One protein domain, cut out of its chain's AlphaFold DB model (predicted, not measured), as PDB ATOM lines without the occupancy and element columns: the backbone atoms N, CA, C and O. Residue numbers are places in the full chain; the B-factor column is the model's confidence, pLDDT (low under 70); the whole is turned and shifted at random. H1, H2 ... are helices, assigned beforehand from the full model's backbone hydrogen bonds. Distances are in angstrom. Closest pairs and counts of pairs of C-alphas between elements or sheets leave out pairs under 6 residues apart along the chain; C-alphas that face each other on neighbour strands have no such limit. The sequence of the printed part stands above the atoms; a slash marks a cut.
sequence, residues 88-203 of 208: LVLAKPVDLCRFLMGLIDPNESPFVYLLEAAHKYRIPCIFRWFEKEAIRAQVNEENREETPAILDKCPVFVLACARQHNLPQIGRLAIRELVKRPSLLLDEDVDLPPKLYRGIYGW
ATOM      1  N   LEU A  88      14.607   0.618  20.720       55.72
ATOM      2  CA  LEU A  88      15.063   1.089  19.424       55.72
ATOM      3  C   LEU A  88      14.495   2.511  19.314       55.72
ATOM      4  O   LEU A  88      13.419   2.707  18.767       55.72
ATOM      5  N   VAL A  89      15.160   3.513  19.900       43.25
ATOM      6  CA  VAL A  89      14.702   4.915  19.899       43.25
ATOM      7  C   VAL A  89      14.671   5.461  18.463       43.25
ATOM      8  O   VAL A  89      14.077   6.496  18.209       43.25
ATOM      9  N   LEU A  90      15.192   4.705  17.490       45.03
ATOM     10  CA  LEU A  90      15.039   4.957  16.058       45.03
ATOM     11  C   LEU A  90      13.830   4.279  15.389       45.03
ATOM     12  O   LEU A  90      13.730   4.276  14.165       45.03
ATOM     13  N   ALA A  91      12.910   3.683  16.147       41.72
ATOM     14  CA  ALA A  91      11.745   3.000  15.589       41.72
ATOM     15  C   ALA A  91      10.507   3.894  15.437       41.72
ATOM     16  O   ALA A  91       9.421   3.373  15.178       41.72
ATOM     17  N   LYS A  92      10.627   5.230  15.485       48.72
ATOM     18  CA  LYS A  92       9.674   6.007  14.685       48.72
ATOM     19  C   LYS A  92      10.025   5.716  13.226       48.72
ATOM     20  O   LYS A  92      11.157   5.977  12.829       48.72
ATOM     21  N   PRO A  93       9.089   5.206  12.402       46.88
ATOM     22  CA  PRO A  93       9.331   4.984  10.972       46.88
ATOM     23  C   PRO A  93       9.940   6.213  10.282       46.88
ATOM     24  O   PRO A  93      10.714   6.085   9.343       46.88
ATOM     25  N   VAL A  94       9.637   7.397  10.820       47.16
ATOM     26  CA  VAL A  94      10.139   8.697  10.385       47.16
ATOM     27  C   VAL A  94      11.661   8.830  10.493       47.16
ATOM     28  O   VAL A  94      12.243   9.436   9.605       47.16
ATOM     29  N   ASP A  95      12.327   8.265  11.502       49.34
ATOM     30  CA  ASP A  95      13.779   8.443  11.684       49.34
ATOM     31  C   ASP A  95      14.585   7.503  10.779       49.34
ATOM     32  O   ASP A  95      15.614   7.886  10.233       49.34
ATOM     33  N   LEU A  96      14.061   6.304  10.511       53.78
ATOM     34  CA  LEU A  96      14.640   5.387   9.529       53.78
ATOM     35  C   LEU A  96      14.423   5.890   8.091       53.78
ATOM     36  O   LEU A  96      15.345   5.845   7.284       53.78
ATOM     37  N   CYS A  97      13.238   6.434   7.785       46.88
ATOM     38  CA  CYS A  97      12.985   7.092   6.502       46.88
ATOM     39  C   CYS A  97      13.812   8.372   6.355       46.88
ATOM     40  O   CYS A  97      14.331   8.618   5.281       46.88
ATOM     41  N   ARG A  98      14.002   9.173   7.410       49.12
ATOM     42  CA  ARG A  98      14.894  10.344   7.365       49.12
ATOM     43  C   ARG A  98      16.352   9.955   7.142       49.12
ATOM     44  O   ARG A  98      17.029  10.646   6.395       49.12
ATOM     45  N   PHE A  99      16.812   8.862   7.746       50.66
ATOM     46  CA  PHE A  99      18.137   8.295   7.495       50.66
ATOM     47  C   PHE A  99      18.295   7.821   6.043       50.66
ATOM     48  O   PHE A  99      19.285   8.157   5.408       50.66
ATOM     49  N   LEU A 100      17.306   7.114   5.487       50.69
ATOM     50  CA  LEU A 100      17.334   6.686   4.081       50.69
ATOM     51  C   LEU A 100      17.133   7.837   3.080       50.69
ATOM     52  O   LEU A 100      17.656   7.778   1.979       50.69
ATOM     53  N   MET A 101      16.420   8.900   3.463       46.44
ATOM     54  CA  MET A 101      16.200  10.097   2.641       46.44
ATOM     55  C   MET A 101      17.324  11.146   2.768       46.44
ATOM     56  O   MET A 101      17.125  12.293   2.368       46.44
ATOM     57  N   GLY A 102      18.463  10.809   3.385       46.50
ATOM     58  CA  GLY A 102      19.596  11.732   3.549       46.50
ATOM     59  C   GLY A 102      19.318  12.943   4.457       46.50
ATOM     60  O   GLY A 102      20.038  13.938   4.418       46.50
ATOM     61  N   LEU A 103      18.258  12.888   5.274       44.25
ATOM     62  CA  LEU A 103      17.865  13.940   6.223       44.25
ATOM     63  C   LEU A 103      18.481  13.757   7.619       44.25
ATOM     64  O   LEU A 103      18.377  14.657   8.450       44.25
ATOM     65  N   ILE A 104      19.081  12.596   7.882       48.97
ATOM     66  CA  ILE A 104      19.967  12.330   9.019       48.97
ATOM     67  C   ILE A 104      21.300  11.925   8.402       48.97
ATOM     68  O   ILE A 104      21.311  11.071   7.514       48.97
ATOM     69  N   ASP A 105      22.400  12.548   8.838       51.50
ATOM     70  CA  ASP A 105      23.731  12.199   8.339       51.50
ATOM     71  C   ASP A 105      23.930  10.694   8.558       51.50
ATOM     72  O   ASP A 105      23.733  10.194   9.672       51.50
ATOM     73  N   PRO A 106      24.269   9.913   7.526       47.56
ATOM     74  CA  PRO A 106      24.422   8.488   7.708       47.56
ATOM     75  C   PRO A 106      25.620   8.159   8.630       47.56
ATOM     76  O   PRO A 106      25.656   7.092   9.249       47.56
ATOM     77  N   ASN A 107      26.539   9.111   8.856       48.12
ATOM     78  CA  ASN A 107      27.497   9.103   9.965       48.12
ATOM     79  C   ASN A 107      26.868   9.357  11.343       48.12
ATOM     80  O   ASN A 107      27.619   9.589  12.276       48.12
ATOM     81  N   GLU A 108      25.555   9.332  11.534       59.78
ATOM     82  CA  GLU A 108      24.904   9.513  12.842       59.78
ATOM     83  C   GLU A 108      24.023   8.319  13.227       59.78
ATOM     84  O   GLU A 108      23.335   8.368  14.243       59.78
ATOM     85  N   SER A 109      24.066   7.202  12.481       68.88
ATOM     86  CA  SER A 109      23.326   6.003  12.890       68.88
ATOM     87  C   SER A 109      23.892   5.445  14.204       68.88
ATOM     88  O   SER A 109      24.991   4.874  14.204       68.88
ATOM     89  N   PRO A 110      23.149   5.514  15.324       74.12
ATOM     90  CA  PRO A 110      23.599   5.021  16.615       74.12
ATOM     91  C   PRO A 110      23.838   3.508  16.580       74.12
ATOM     92  O   PRO A 110      24.645   3.015  17.356       74.12
ATOM     93  N   PHE A 111      23.224   2.770  15.646       78.94
ATOM     94  CA  PHE A 111      23.488   1.342  15.450       78.94
ATOM     95  C   PHE A 111      24.905   1.072  14.954       78.94
ATOM     96  O   PHE A 111      25.568   0.185  15.481       78.94
ATOM     97  N   VAL A 112      25.379   1.827  13.960       82.38
ATOM     98  CA  VAL A 112      26.736   1.643  13.425       82.38
ATOM     99  C   VAL A 112      27.751   1.950  14.518       82.38
ATOM    100  O   VAL A 112      28.638   1.141  14.772       82.38
ATOM    101  N   TYR A 113      27.563   3.050  15.249       85.25
ATOM    102  CA  TYR A 113      28.426   3.373  16.383       85.25
ATOM    103  C   TYR A 113      28.340   2.362  17.521       85.25
ATOM    104  O   TYR A 113      29.358   2.069  18.144       85.25
ATOM    105  N   LEU A 114      27.162   1.800  17.790       89.00
ATOM    106  CA  LEU A 114      26.997   0.766  18.808       89.00
ATOM    107  C   LEU A 114      27.733  -0.513  18.412       89.00
ATOM    108  O   LEU A 114      28.399  -1.110  19.253       89.00
ATOM    109  N   LEU A 115      27.661  -0.923  17.144       90.69
ATOM    110  CA  LEU A 115      28.395  -2.083  16.637       90.69
ATOM    111  C   LEU A 115      29.912  -1.827  16.596       90.69
ATOM    112  O   LEU A 115      30.694  -2.724  16.917       90.69
ATOM    113  N   GLU A 116      30.345  -0.606  16.272       90.62
ATOM    114  CA  GLU A 116      31.750  -0.184  16.366       90.62
ATOM    115  C   GLU A 116      32.251  -0.208  17.814       90.62
ATOM    116  O   GLU A 116      33.304  -0.786  18.087       90.62
ATOM    117  N   ALA A 117      31.483   0.346  18.753       91.75
ATOM    118  CA  ALA A 117      31.796   0.317  20.177       91.75
ATOM    119  C   ALA A 117      31.810  -1.124  20.707       91.75
ATOM    120  O   ALA A 117      32.738  -1.515  21.412       91.75
ATOM    121  N   ALA A 118      30.848  -1.958  20.310       93.88
ATOM    122  CA  ALA A 118      30.818  -3.375  20.659       93.88
ATOM    123  C   ALA A 118      32.048  -4.122  20.140       93.88
ATOM    124  O   ALA A 118      32.599  -4.966  20.848       93.88
ATOM    125  N   HIS A 119      32.508  -3.804  18.930       94.25
ATOM    126  CA  HIS A 119      33.741  -4.358  18.388       94.25
ATOM    127  C   HIS A 119      34.961  -3.880  19.193       94.25
ATOM    128  O   HIS A 119      35.746  -4.702  19.668       94.25
ATOM    129  N   LYS A 120      35.085  -2.564  19.406       94.50
ATOM    130  CA  LYS A 120      36.177  -1.919  20.154       94.50
ATOM    131  C   LYS A 120      36.310  -2.475  21.573       94.50
ATOM    132  O   LYS A 120      37.405  -2.841  21.990       94.50
ATOM    133  N   TYR A 121      35.194  -2.598  22.284       96.25
ATOM    134  CA  TYR A 121      35.137  -3.119  23.648       96.25
ATOM    135  C   TYR A 121      34.931  -4.637  23.707       96.25
ATOM    136  O   TYR A 121      34.738  -5.182  24.788       96.25
ATOM    137  N   ARG A 122      34.979  -5.358  22.579       96.38
ATOM    138  CA  ARG A 122      34.842  -6.826  22.515       96.38
ATOM    139  C   ARG A 122      33.610  -7.353  23.276       96.38
ATOM    140  O   ARG A 122      33.743  -8.240  24.119       96.38
ATOM    141  N   ILE A 123      32.430  -6.805  22.975       95.69
ATOM    142  CA  ILE A 123      31.141  -7.107  23.623       95.69
ATOM    143  C   ILE A 123      30.247  -7.941  22.682       95.69
ATOM    144  O   ILE A 123      29.403  -7.398  21.964       95.69
ATOM    145  N   PRO A 124      30.384  -9.282  22.652       94.06
ATOM    146  CA  PRO A 124      29.686 -10.131  21.684       94.06
ATOM    147  C   PRO A 124      28.163 -10.203  21.869       94.06
ATOM    148  O   PRO A 124      27.447 -10.599  20.948       94.06
ATOM    149  N   CYS A 125      27.626  -9.873  23.050       91.75
ATOM    150  CA  CYS A 125      26.174  -9.875  23.259       91.75
ATOM    151  C   CYS A 125      25.451  -8.812  22.420       91.75
ATOM    152  O   CYS A 125      24.324  -9.073  22.010       91.75
ATOM    153  N   ILE A 126      26.107  -7.696  22.083       91.69
ATOM    154  CA  ILE A 126      25.512  -6.635  21.259       91.69
ATOM    155  C   ILE A 126      25.271  -7.112  19.823       91.69
ATOM    156  O   ILE A 126      24.203  -6.859  19.276       91.69
ATOM    157  N   PHE A 127      26.190  -7.879  19.231       91.94
ATOM    158  CA  PHE A 127      25.968  -8.459  17.900       91.94
ATOM    159  C   PHE A 127      24.792  -9.439  17.898       91.94
ATOM    160  O   PHE A 127      23.936  -9.376  17.022       91.94
ATOM    161  N   ARG A 128      24.690 -10.293  18.926       91.31
ATOM    162  CA  ARG A 128      23.554 -11.219  19.082       91.31
ATOM    163  C   ARG A 128      22.234 -10.486  19.307       91.31
ATOM    164  O   ARG A 128      21.190 -10.946  18.854       91.31
ATOM    165  N   TRP A 129      22.268  -9.375  20.038       89.88
ATOM    166  CA  TRP A 129      21.116  -8.496  20.198       89.88
ATOM    167  C   TRP A 129      20.713  -7.883  18.851       89.88
ATOM    168  O   TRP A 129      19.551  -7.995  18.474       89.88
ATOM    169  N   PHE A 130      21.668  -7.356  18.080       89.31
ATOM    170  CA  PHE A 130      21.413  -6.798  16.752       89.31
ATOM    171  C   PHE A 130      20.827  -7.835  15.789       89.31
ATOM    172  O   PHE A 130      19.854  -7.541  15.109       89.31
ATOM    173  N   GLU A 131      21.350  -9.065  15.757       90.31
ATOM    174  CA  GLU A 131      20.791 -10.142  14.926       90.31
ATOM    175  C   GLU A 131      19.324 -10.437  15.267       90.31
ATOM    176  O   GLU A 131      18.512 -10.657  14.367       90.31
ATOM    177  N   LYS A 132      18.968 -10.418  16.558       88.50
ATOM    178  CA  LYS A 132      17.583 -10.608  17.005       88.50
ATOM    179  C   LYS A 132      16.708  -9.430  16.603       88.50
ATOM    180  O   LYS A 132      15.658  -9.643  16.007       88.50
ATOM    181  N   GLU A 133      17.137  -8.207  16.901       84.75
ATOM    182  CA  GLU A 133      16.364  -6.997  16.604       84.75
ATOM    183  C   GLU A 133      16.237  -6.737  15.098       84.75
ATOM    184  O   GLU A 133      15.210  -6.243  14.644       84.75
ATOM    185  N   ALA A 134      17.214  -7.154  14.292       86.56
ATOM    186  CA  ALA A 134      17.138  -7.037  12.842       86.56
ATOM    187  C   ALA A 134      15.980  -7.853  12.243       86.56
ATOM    188  O   ALA A 134      15.422  -7.448  11.227       86.56
ATOM    189  N   ILE A 135      15.617  -8.979  12.868       88.25
ATOM    190  CA  ILE A 135      14.567  -9.906  12.408       88.25
ATOM    191  C   ILE A 135      13.252  -9.691  13.176       88.25
ATOM    192  O   ILE A 135      12.185 -10.104  12.729       88.25
ATOM    193  N   ARG A 136      13.309  -9.060  14.349       83.94
ATOM    194  CA  ARG A 136      12.151  -8.865  15.217       83.94
ATOM    195  C   ARG A 136      11.203  -7.820  14.626       83.94
ATOM    196  O   ARG A 136      11.531  -6.639  14.567       83.94
ATOM    197  N   ALA A 137       9.998  -8.250  14.261       78.25
ATOM    198  CA  ALA A 137       8.869  -7.343  14.084       78.25
ATOM    199  C   ALA A 137       8.409  -6.856  15.467       78.25
ATOM    200  O   ALA A 137       8.310  -7.658  16.403       78.25
ATOM    201  N   GLN A 138       8.163  -5.556  15.625       70.00
ATOM    202  CA  GLN A 138       7.664  -5.019  16.894       70.00
ATOM    203  C   GLN A 138       6.160  -4.809  16.794       70.00
ATOM    204  O   GLN A 138       5.684  -4.183  15.852       70.00
ATOM    205  N   VAL A 139       5.417  -5.301  17.780       67.81
ATOM    206  CA  VAL A 139       3.990  -5.006  17.911       67.81
ATOM    207  C   VAL A 139       3.868  -3.713  18.701       67.81
ATOM    208  O   VAL A 139       4.344  -3.640  19.833       67.81
ATOM    209  N   ASN A 140       3.250  -2.691  18.113       65.25
ATOM    210  CA  ASN A 140       2.893  -1.499  18.865       65.25
ATOM    211  C   ASN A 140       1.757  -1.863  19.835       65.25
ATOM    212  O   ASN A 140       0.653  -2.179  19.396       65.25
ATOM    213  N   GLU A 141       2.020  -1.838  21.142       64.12
ATOM    214  CA  GLU A 141       1.035  -2.214  22.166       64.12
ATOM    215  C   GLU A 141      -0.196  -1.293  22.179       64.12
ATOM    216  O   GLU A 141      -1.292  -1.750  22.501       64.12
ATOM    217  N   GLU A 142      -0.044  -0.028  21.770       69.56
ATOM    218  CA  GLU A 142      -1.129   0.961  21.777       69.56
ATOM    219  C   GLU A 142      -2.102   0.759  20.608       69.56
ATOM    220  O   GLU A 142      -3.318   0.816  20.788       69.56
ATOM    221  N   ASN A 143      -1.574   0.452  19.417       74.88
ATOM    222  CA  ASN A 143      -2.369   0.394  18.183       74.88
ATOM    223  C   ASN A 143      -2.539  -1.029  17.625       74.88
ATOM    224  O   ASN A 143      -3.265  -1.222  16.655       74.88
ATOM    225  N   ARG A 144      -1.867  -2.028  18.217       74.12
ATOM    226  CA  ARG A 144      -1.741  -3.414  17.717       74.12
ATOM    227  C   ARG A 144      -1.196  -3.531  16.288       74.12
ATOM    228  O   ARG A 144      -1.308  -4.592  15.679       74.12
ATOM    229  N   GLU A 145      -0.605  -2.469  15.752       73.62
ATOM    230  CA  GLU A 145       0.036  -2.493  14.440       73.62
ATOM    231  C   GLU A 145       1.403  -3.173  14.540       73.62
ATOM    232  O   GLU A 145       2.240  -2.824  15.380       73.62
ATOM    233  N   GLU A 146       1.630  -4.155  13.672       72.31
ATOM    234  CA  GLU A 146       2.926  -4.802  13.522       72.31
ATOM    235  C   GLU A 146       3.843  -3.894  12.704       72.31
ATOM    236  O   GLU A 146       3.641  -3.661  11.511       72.31
ATOM    237  N   THR A 147       4.878  -3.366  13.347       69.62
ATOM    238  CA  THR A 147       5.968  -2.715  12.633       69.62
ATOM    239  C   THR A 147       6.892  -3.793  12.060       69.62
ATOM    240  O   THR A 147       7.355  -4.668  12.802       69.62
ATOM    241  N   PRO A 148       7.172  -3.758  10.744       77.75
ATOM    242  CA  PRO A 148       8.005  -4.772  10.119       77.75
ATOM    243  C   PRO A 148       9.448  -4.656  10.612       77.75
ATOM    244  O   PRO A 148       9.883  -3.577  11.044       77.75
ATOM    245  N   ALA A 149      10.181  -5.765  10.545       84.62
ATOM    246  CA  ALA A 149      11.541  -5.845  11.056       84.62
ATOM    247  C   ALA A 149      12.487  -4.911  10.284       84.62
ATOM    248  O   ALA A 149      12.212  -4.511   9.147       84.62
ATOM    249  N   ILE A 150      13.644  -4.585  10.869       83.06
ATOM    250  CA  ILE A 150      14.667  -3.766  10.190       83.06
ATOM    251  C   ILE A 150      15.081  -4.429   8.870       83.06
ATOM    252  O   ILE A 150      15.248  -3.750   7.861       83.06
ATOM    253  N   LEU A 151      15.184  -5.761   8.866       87.06
ATOM    254  CA  LEU A 151      15.468  -6.566   7.684       87.06
ATOM    255  C   LEU A 151      14.452  -6.351   6.553       87.06
ATOM    256  O   LEU A 151      14.848  -6.299   5.393       87.06
ATOM    257  N   ASP A 152      13.169  -6.202   6.883       84.81
ATOM    258  CA  ASP A 152      12.099  -6.035   5.895       84.81
ATOM    259  C   ASP A 152      12.067  -4.625   5.296       84.81
ATOM    260  O   ASP A 152      11.597  -4.443   4.169       84.81
ATOM    261  N   LYS A 153      12.520  -3.628   6.069       81.44
ATOM    262  CA  LYS A 153      12.549  -2.213   5.674       81.44
ATOM    263  C   LYS A 153      13.840  -1.844   4.948       81.44
ATOM    264  O   LYS A 153      13.800  -1.144   3.945       81.44
ATOM    265  N   CYS A 154      14.982  -2.300   5.462       81.06
ATOM    266  CA  CYS A 154      16.311  -1.853   5.042       81.06
ATOM    267  C   CYS A 154      17.293  -3.028   4.900       81.06
ATOM    268  O   CYS A 154      18.323  -3.070   5.585       81.06
ATOM    269  N   PRO A 155      17.030  -3.995   4.005       87.69
ATOM    270  CA  PRO A 155      17.884  -5.170   3.870       87.69
ATOM    271  C   PRO A 155      19.316  -4.825   3.416       87.69
ATOM    272  O   PRO A 155      20.254  -5.510   3.817       87.69
ATOM    273  N   VAL A 156      19.527  -3.733   2.666       84.88
ATOM    274  CA  VAL A 156      20.878  -3.270   2.274       84.88
ATOM    275  C   VAL A 156      21.696  -2.816   3.487       84.88
ATOM    276  O   VAL A 156      22.856  -3.201   3.624       84.88
ATOM    277  N   PHE A 157      21.088  -2.062   4.411       83.25
ATOM    278  CA  PHE A 157      21.741  -1.642   5.655       83.25
ATOM    279  C   PHE A 157      22.138  -2.852   6.505       83.25
ATOM    280  O   PHE A 157      23.283  -2.965   6.946       83.25
ATOM    281  N   VAL A 158      21.210  -3.799   6.685       88.00
ATOM    282  CA  VAL A 158      21.481  -5.028   7.438       88.00
ATOM    283  C   VAL A 158      22.609  -5.825   6.785       88.00
ATOM    284  O   VAL A 158      23.494  -6.302   7.493       88.00
ATOM    285  N   LEU A 159      22.637  -5.921   5.452       88.75
ATOM    286  CA  LEU A 159      23.716  -6.580   4.716       88.75
ATOM    287  C   LEU A 159      25.072  -5.886   4.919       88.75
ATOM    288  O   LEU A 159      26.080  -6.564   5.125       88.75
ATOM    289  N   ALA A 160      25.107  -4.554   4.879       86.25
ATOM    290  CA  ALA A 160      26.326  -3.780   5.077       86.25
ATOM    291  C   ALA A 160      26.901  -3.979   6.492       86.25
ATOM    292  O   ALA A 160      28.074  -4.332   6.636       86.25
ATOM    293  N   CYS A 161      26.057  -3.877   7.526       85.88
ATOM    294  CA  CYS A 161      26.429  -4.182   8.910       85.88
ATOM    295  C   CYS A 161      26.888  -5.640   9.067       85.88
ATOM    296  O   CYS A 161      27.905  -5.913   9.706       85.88
ATOM    297  N   ALA A 162      26.176  -6.582   8.438       91.06
ATOM    298  CA  ALA A 162      26.521  -7.998   8.473       91.06
ATOM    299  C   ALA A 162      27.914  -8.267   7.907       91.06
ATOM    300  O   ALA A 162      28.689  -9.033   8.477       91.06
ATOM    301  N   ARG A 163      28.245  -7.623   6.786       89.56
ATOM    302  CA  ARG A 163      29.553  -7.746   6.150       89.56
ATOM    303  C   ARG A 163      30.649  -7.118   7.006       89.56
ATOM    304  O   ARG A 163      31.668  -7.765   7.224       89.56
ATOM    305  N   GLN A 164      30.447  -5.896   7.501       87.69
ATOM    306  CA  GLN A 164      31.461  -5.185   8.289       87.69
ATOM    307  C   GLN A 164      31.810  -5.914   9.590       87.69
ATOM    308  O   GLN A 164      32.977  -5.966   9.970       87.69
ATOM    309  N   HIS A 165      30.812  -6.491  10.258       87.69
ATOM    310  CA  HIS A 165      30.986  -7.123  11.565       87.69
ATOM    311  C   HIS A 165      31.025  -8.658  11.505       87.69
ATOM    312  O   HIS A 165      30.928  -9.312  12.540       87.69
ATOM    313  N   ASN A 166      31.193  -9.236  10.308       91.12
ATOM    314  CA  ASN A 166      31.283 -10.679  10.072       91.12
ATOM    315  C   ASN A 166      30.119 -11.481  10.696       91.12
ATOM    316  O   ASN A 166      30.323 -12.438  11.445       91.12
ATOM    317  N   LEU A 167      28.884 -11.089  10.374       92.88
ATOM    318  CA  LEU A 167      27.641 -11.732  10.805       92.88
ATOM    319  C   LEU A 167      27.026 -12.524   9.627       92.88
ATOM    320  O   LEU A 167      26.114 -12.051   8.945       92.88
ATOM    321  N   PRO A 168      27.516 -13.738   9.314       93.19
ATOM    322  CA  PRO A 168      27.154 -14.435   8.078       93.19
ATOM    323  C   PRO A 168      25.678 -14.845   8.013       93.19
ATOM    324  O   PRO A 168      25.107 -14.905   6.924       93.19
ATOM    325  N   GLN A 169      25.047 -15.137   9.154       93.50
ATOM    326  CA  GLN A 169      23.655 -15.592   9.176       93.50
ATOM    327  C   GLN A 169      22.696 -14.461   8.817       93.50
ATOM    328  O   GLN A 169      21.865 -14.621   7.921       93.50
ATOM    329  N   ILE A 170      22.860 -13.292   9.443       93.31
ATOM    330  CA  ILE A 170      22.029 -12.130   9.128       93.31
ATOM    331  C   ILE A 170      22.321 -11.598   7.716       93.31
ATOM    332  O   ILE A 170      21.394 -11.221   7.005       93.31
ATOM    333  N   GLY A 171      23.570 -11.698   7.241       93.19
ATOM    334  CA  GLY A 171      23.926 -11.369   5.857       93.19
ATOM    335  C   GLY A 171      23.196 -12.237   4.825       93.19
ATOM    336  O   GLY A 171      22.677 -11.721   3.836       93.19
ATOM    337  N   ARG A 172      23.070 -13.549   5.067       95.19
ATOM    338  CA  ARG A 172      22.286 -14.450   4.197       95.19
ATOM    339  C   ARG A 172      20.804 -14.093   4.179       95.19
ATOM    340  O   ARG A 172      20.180 -14.157   3.122       95.19
ATOM    341  N   LEU A 173      20.242 -13.728   5.331       94.44
ATOM    342  CA  LEU A 173      18.846 -13.298   5.428       94.44
ATOM    343  C   LEU A 173      18.612 -11.990   4.667       94.44
ATOM    344  O   LEU A 173      17.648 -11.902   3.912       94.44
ATOM    345  N   ALA A 174      19.530 -11.031   4.785       92.62
ATOM    346  CA  ALA A 174      19.490  -9.776   4.041       92.62
ATOM    347  C   ALA A 174      19.550  -9.991   2.526       92.62
ATOM    348  O   ALA A 174      18.708  -9.468   1.801       92.62
ATOM    349  N   ILE A 175      20.463 -10.841   2.042       93.00
ATOM    350  CA  ILE A 175      20.524 -11.216   0.620       93.00
ATOM    351  C   ILE A 175      19.216 -11.872   0.176       93.00
ATOM    352  O   ILE A 175      18.683 -11.535  -0.879       93.00
ATOM    353  N   ARG A 176      18.669 -12.795   0.976       93.25
ATOM    354  CA  ARG A 176      17.402 -13.459   0.654       93.25
ATOM    355  C   ARG A 176      16.261 -12.453   0.519       93.25
ATOM    356  O   ARG A 176      15.430 -12.630  -0.364       93.25
ATOM    357  N   GLU A 177      16.210 -11.432   1.369       91.50
ATOM    358  CA  GLU A 177      15.172 -10.403   1.289       91.50
ATOM    359  C   GLU A 177      15.375  -9.467   0.088       91.50
ATOM    360  O   GLU A 177      14.409  -9.174  -0.615       91.50
ATOM    361  N   LEU A 178      16.622  -9.112  -0.247       89.00
ATOM    362  CA  LEU A 178      16.940  -8.357  -1.470       89.00
ATOM    363  C   LEU A 178      16.526  -9.101  -2.742       89.00
ATOM    364  O   LEU A 178      15.940  -8.508  -3.642       89.00
ATOM    365  N   VAL A 179      16.771 -10.413  -2.805       91.69
ATOM    366  CA  VAL A 179      16.383 -11.241  -3.959       91.69
ATOM    367  C   VAL A 179      14.864 -11.278  -4.145       91.69
ATOM    368  O   VAL A 179      14.390 -11.340  -5.278       91.69
ATOM    369  N   LYS A 180      14.079 -11.215  -3.060       90.75
ATOM    370  CA  LYS A 180      12.611 -11.140  -3.153       90.75
ATOM    371  C   LYS A 180      12.114  -9.780  -3.649       90.75
ATOM    372  O   LYS A 180      11.006  -9.713  -4.173       90.75
ATOM    373  N   ARG A 181      12.890  -8.709  -3.452       84.00
ATOM    374  CA  ARG A 181      12.502  -7.319  -3.743       84.00
ATOM    375  C   ARG A 181      13.585  -6.603  -4.561       84.00
ATOM    376  O   ARG A 181      14.213  -5.670  -4.063       84.00
ATOM    377  N   PRO A 182      13.802  -7.009  -5.825       74.56
ATOM    378  CA  PRO A 182      14.874  -6.460  -6.654       74.56
ATOM    379  C   PRO A 182      14.719  -4.959  -6.949       74.56
ATOM    380  O   PRO A 182      15.713  -4.306  -7.245       74.56
ATOM    381  N   SER A 183      13.515  -4.390  -6.820       70.19
ATOM    382  CA  SER A 183      13.275  -2.947  -6.971       70.19
ATOM    383  C   SER A 183      14.033  -2.096  -5.946       70.19
ATOM    384  O   SER A 183      14.477  -1.006  -6.280       70.19
ATOM    385  N   LEU A 184      14.291  -2.618  -4.740       65.12
ATOM    386  CA  LEU A 184      15.075  -1.917  -3.710       65.12
ATOM    387  C   LEU A 184      16.545  -1.695  -4.103       65.12
ATOM    388  O   LEU A 184      17.231  -0.913  -3.457       65.12
ATOM    389  N   LEU A 185      17.047  -2.404  -5.119       62.97
ATOM    390  CA  LEU A 185      18.402  -2.223  -5.653       62.97
ATOM    391  C   LEU A 185      18.455  -1.233  -6.823       62.97
ATOM    392  O   LEU A 185      19.548  -0.863  -7.237       62.97
ATOM    393  N   LEU A 186      17.303  -0.886  -7.403       55.97
ATOM    394  CA  LEU A 186      17.214  -0.144  -8.662       55.97
ATOM    395  C   LEU A 186      16.650   1.272  -8.491       55.97
ATOM    396  O   LEU A 186      16.928   2.106  -9.345       55.97
ATOM    397  N   ASP A 187      15.881   1.535  -7.430       49.72
ATOM    398  CA  ASP A 187      15.136   2.796  -7.279       49.72
ATOM    399  C   ASP A 187      15.813   3.867  -6.407       49.72
ATOM    400  O   ASP A 187      15.422   5.026  -6.495       49.72
ATOM    401  N   GLU A 188      16.827   3.548  -5.597       50.62
ATOM    402  CA  GLU A 188      17.456   4.546  -4.719       50.62
ATOM    403  C   GLU A 188      18.981   4.401  -4.694       50.62
ATOM    404  O   GLU A 188      19.511   3.304  -4.496       50.62
ATOM    405  N   ASP A 189      19.686   5.525  -4.862       50.97
ATOM    406  CA  ASP A 189      21.055   5.686  -4.377       50.97
ATOM    407  C   ASP A 189      21.002   5.440  -2.866       50.97
ATOM    408  O   ASP A 189      20.655   6.326  -2.088       50.97
ATOM    409  N   VAL A 190      21.230   4.193  -2.447       55.66
ATOM    410  CA  VAL A 190      21.219   3.842  -1.030       55.66
ATOM    411  C   VAL A 190      22.384   4.582  -0.388       55.66
ATOM    412  O   VAL A 190      23.522   4.115  -0.459       55.66
ATOM    413  N   ASP A 191      22.086   5.723   0.234       57.81
ATOM    414  CA  ASP A 191      23.023   6.536   1.002       57.81
ATOM    415  C   ASP A 191      23.461   5.757   2.245       57.81
ATOM    416  O   ASP A 191      22.988   5.929   3.371       57.81
ATOM    417  N   LEU A 192      24.375   4.812   2.034       60.81
ATOM    418  CA  LEU A 192      25.023   4.110   3.120       60.81
ATOM    419  C   LEU A 192      25.939   5.091   3.859       60.81
ATOM    420  O   LEU A 192      26.508   6.006   3.266       60.81
ATOM    421  N   PRO A 193      26.162   4.895   5.161       59.47
ATOM    422  CA  PRO A 193      27.193   5.632   5.870       59.47
ATOM    423  C   PRO A 193      28.549   5.495   5.165       59.47
ATOM    424  O   PRO A 193      28.943   4.367   4.850       59.47
ATOM    425  N   PRO A 194      29.318   6.595   4.997       61.50
ATOM    426  CA  PRO A 194      30.728   6.605   4.582       61.50
ATOM    427  C   PRO A 194      31.553   5.437   5.134       61.50
ATOM    428  O   PRO A 194      32.342   4.804   4.429       61.50
ATOM    429  N   LYS A 195      31.321   5.103   6.407       60.50
ATOM    430  CA  LYS A 195      31.992   4.010   7.114       60.50
ATOM    431  C   LYS A 195      31.627   2.612   6.600       60.50
ATOM    432  O   LYS A 195      32.503   1.750   6.545       60.50
ATOM    433  N   LEU A 196      30.384   2.402   6.159       57.88
ATOM    434  CA  LEU A 196      29.923   1.135   5.582       57.88
ATOM    435  C   LEU A 196      30.441   0.936   4.144       57.88
ATOM    436  O   LEU A 196      30.700  -0.201   3.738       57.88
ATOM    437  N   TYR A 197      30.687   2.013   3.381       59.81
ATOM    438  CA  TYR A 197      31.249   1.910   2.022       59.81
ATOM    439  C   TYR A 197      32.658   1.318   1.992       59.81
ATOM    440  O   TYR A 197      33.009   0.618   1.039       59.81
ATOM    441  N   ARG A 198      33.460   1.533   3.046       55.62
ATOM    442  CA  ARG A 198      34.807   0.948   3.153       55.62
ATOM    443  C   ARG A 198      34.753  -0.586   3.121       55.62
ATOM    444  O   ARG A 198      35.653  -1.223   2.580       55.62
ATOM    445  N   GLY A 199      33.665  -1.174   3.627       46.31
ATOM    446  CA  GLY A 199      33.405  -2.606   3.539       46.31
ATOM    447  C   GLY A 199      33.059  -3.072   2.124       46.31
ATOM    448  O   GLY A 199      33.473  -4.164   1.743       46.31
ATOM    449  N   ILE A 200      32.330  -2.277   1.337       48.25
ATOM    450  CA  ILE A 200      31.805  -2.668   0.016       48.25
ATOM    451  C   ILE A 200      32.851  -2.470  -1.094       48.25
ATOM    452  O   ILE A 200      33.071  -3.387  -1.880       48.25
ATOM    453  N   TYR A 201      33.561  -1.337  -1.106       43.09
ATOM    454  CA  TYR A 201      34.544  -0.994  -2.148       43.09
ATOM    455  C   TYR A 201      36.004  -1.304  -1.778       43.09
ATOM    456  O   TYR A 201      36.893  -1.175  -2.617       43.09
ATOM    457  N   GLY A 202      36.276  -1.772  -0.554       44.84
ATOM    458  CA  GLY A 202      37.630  -2.105  -0.084       44.84
ATOM    459  C   GLY A 202      38.339  -3.248  -0.830       44.84
ATOM    460  O   GLY A 202      39.500  -3.510  -0.546       44.84
ATOM    461  N   TRP A 203      37.677  -3.913  -1.783       41.66
ATOM    462  CA  TRP A 203      38.292  -4.904  -2.677       41.66
ATOM    463  C   TRP A 203      38.957  -4.287  -3.915       41.66
ATOM    464  O   TRP A 203      39.778  -4.945  -4.539       41.66
TER     465      TRP A 203
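Overview. This is residues 88 to 203 of the 208 residues of the protein "BTB domain-containing protein" of Serendipita indica (strain DSM 11827) (UniProt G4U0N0). The longest helix, H6, folds back along H5 as a helical hairpin, and a second hairpin, H2 and H3, runs lengthwise near it; H3, H5 and H6 make an up-and-down bundle, each running against the one before, though H3 is only loosely joined to the other two. Short H4 packs on H3 and H6, H8 crosses H5, H1 and H7 touch no helix, and residues 140 to 145 stick out at the tip of a long loop. The printed part has 116 residues with eight named helices, H1 to H8 in chain order, and no named strand; the class is all helix. It is compact, with a radius of gyration of the C-alphas of 14.0 A and spans of 44 by 35 by 28 A.

Along the chain. H6, residues 168 to 180, is 18.7 A long, from C-alpha 168 at (27.154, -14.435, 8.078) to C-alpha 180 at (12.611, -11.140, -3.153). H5, residues 155 to 164, is 14.3 A long; H3, residues 124 to 135, is 17.7 A; H2, residues 110 to 120, is 14.8 A. H4 is residues 150 to 153, 5.2 A, and H7 residues 182 to 185, 5.6 A. H1, residues 93 to 100, is 10.7 A long and begins at C-alpha 93 (9.331, 4.984, 10.972). H8, residues 194 to 201, is 10.8 A.

Arrangement. H6 and H5 form a hairpin and touch, closest at the C-alphas of Ala 174 and Pro 155, 4.9 A, at a shallow tilt of 27 degrees, opposite ways. H3 is close to but not clearly touching H6, with the closest C-alphas, Glu 131 and Ile 170, 6.3 A apart. H3 touches H2 with residues 124 to 127 alone, closest at the C-alphas of Ile 126 and Ala 118, 6.3 A; this hairpin has a shallow tilt of 29 degrees, opposite ways. H4 touches H3 at the C-alphas of Ile 150 and Ala 134, 4.9 A, their closest. H8 touches H5, about perpendicular at 80 degrees, with the closest C-alphas, Gly 199 and Gln 164, 5.7 A apart. H7 is close to but not clearly touching H6, and H1 is apart from H2. Every O i to N i+4 pair is within hydrogen-bond range in H1, H2, H5 and H6; H3 has 7 of 8, H8 has 1 of 4 with 3 of 5 O i to N i+3 pairs, and H4 and H7 are too short for an i+4 pair.

Size, cuts and confidence. The C-alphas farthest apart are those of Glu 142 and Trp 203, 46.8 A. The printed part has no cut. The link from H3 to H4, 14 residues, is long; in it residues 138 to 139 pair antiparallel with residues 146 to 147. Mean pLDDT of the printed part is 73.6, and residues 88 to 109, 139 to 142, 147 and 184 to 203 are under 70.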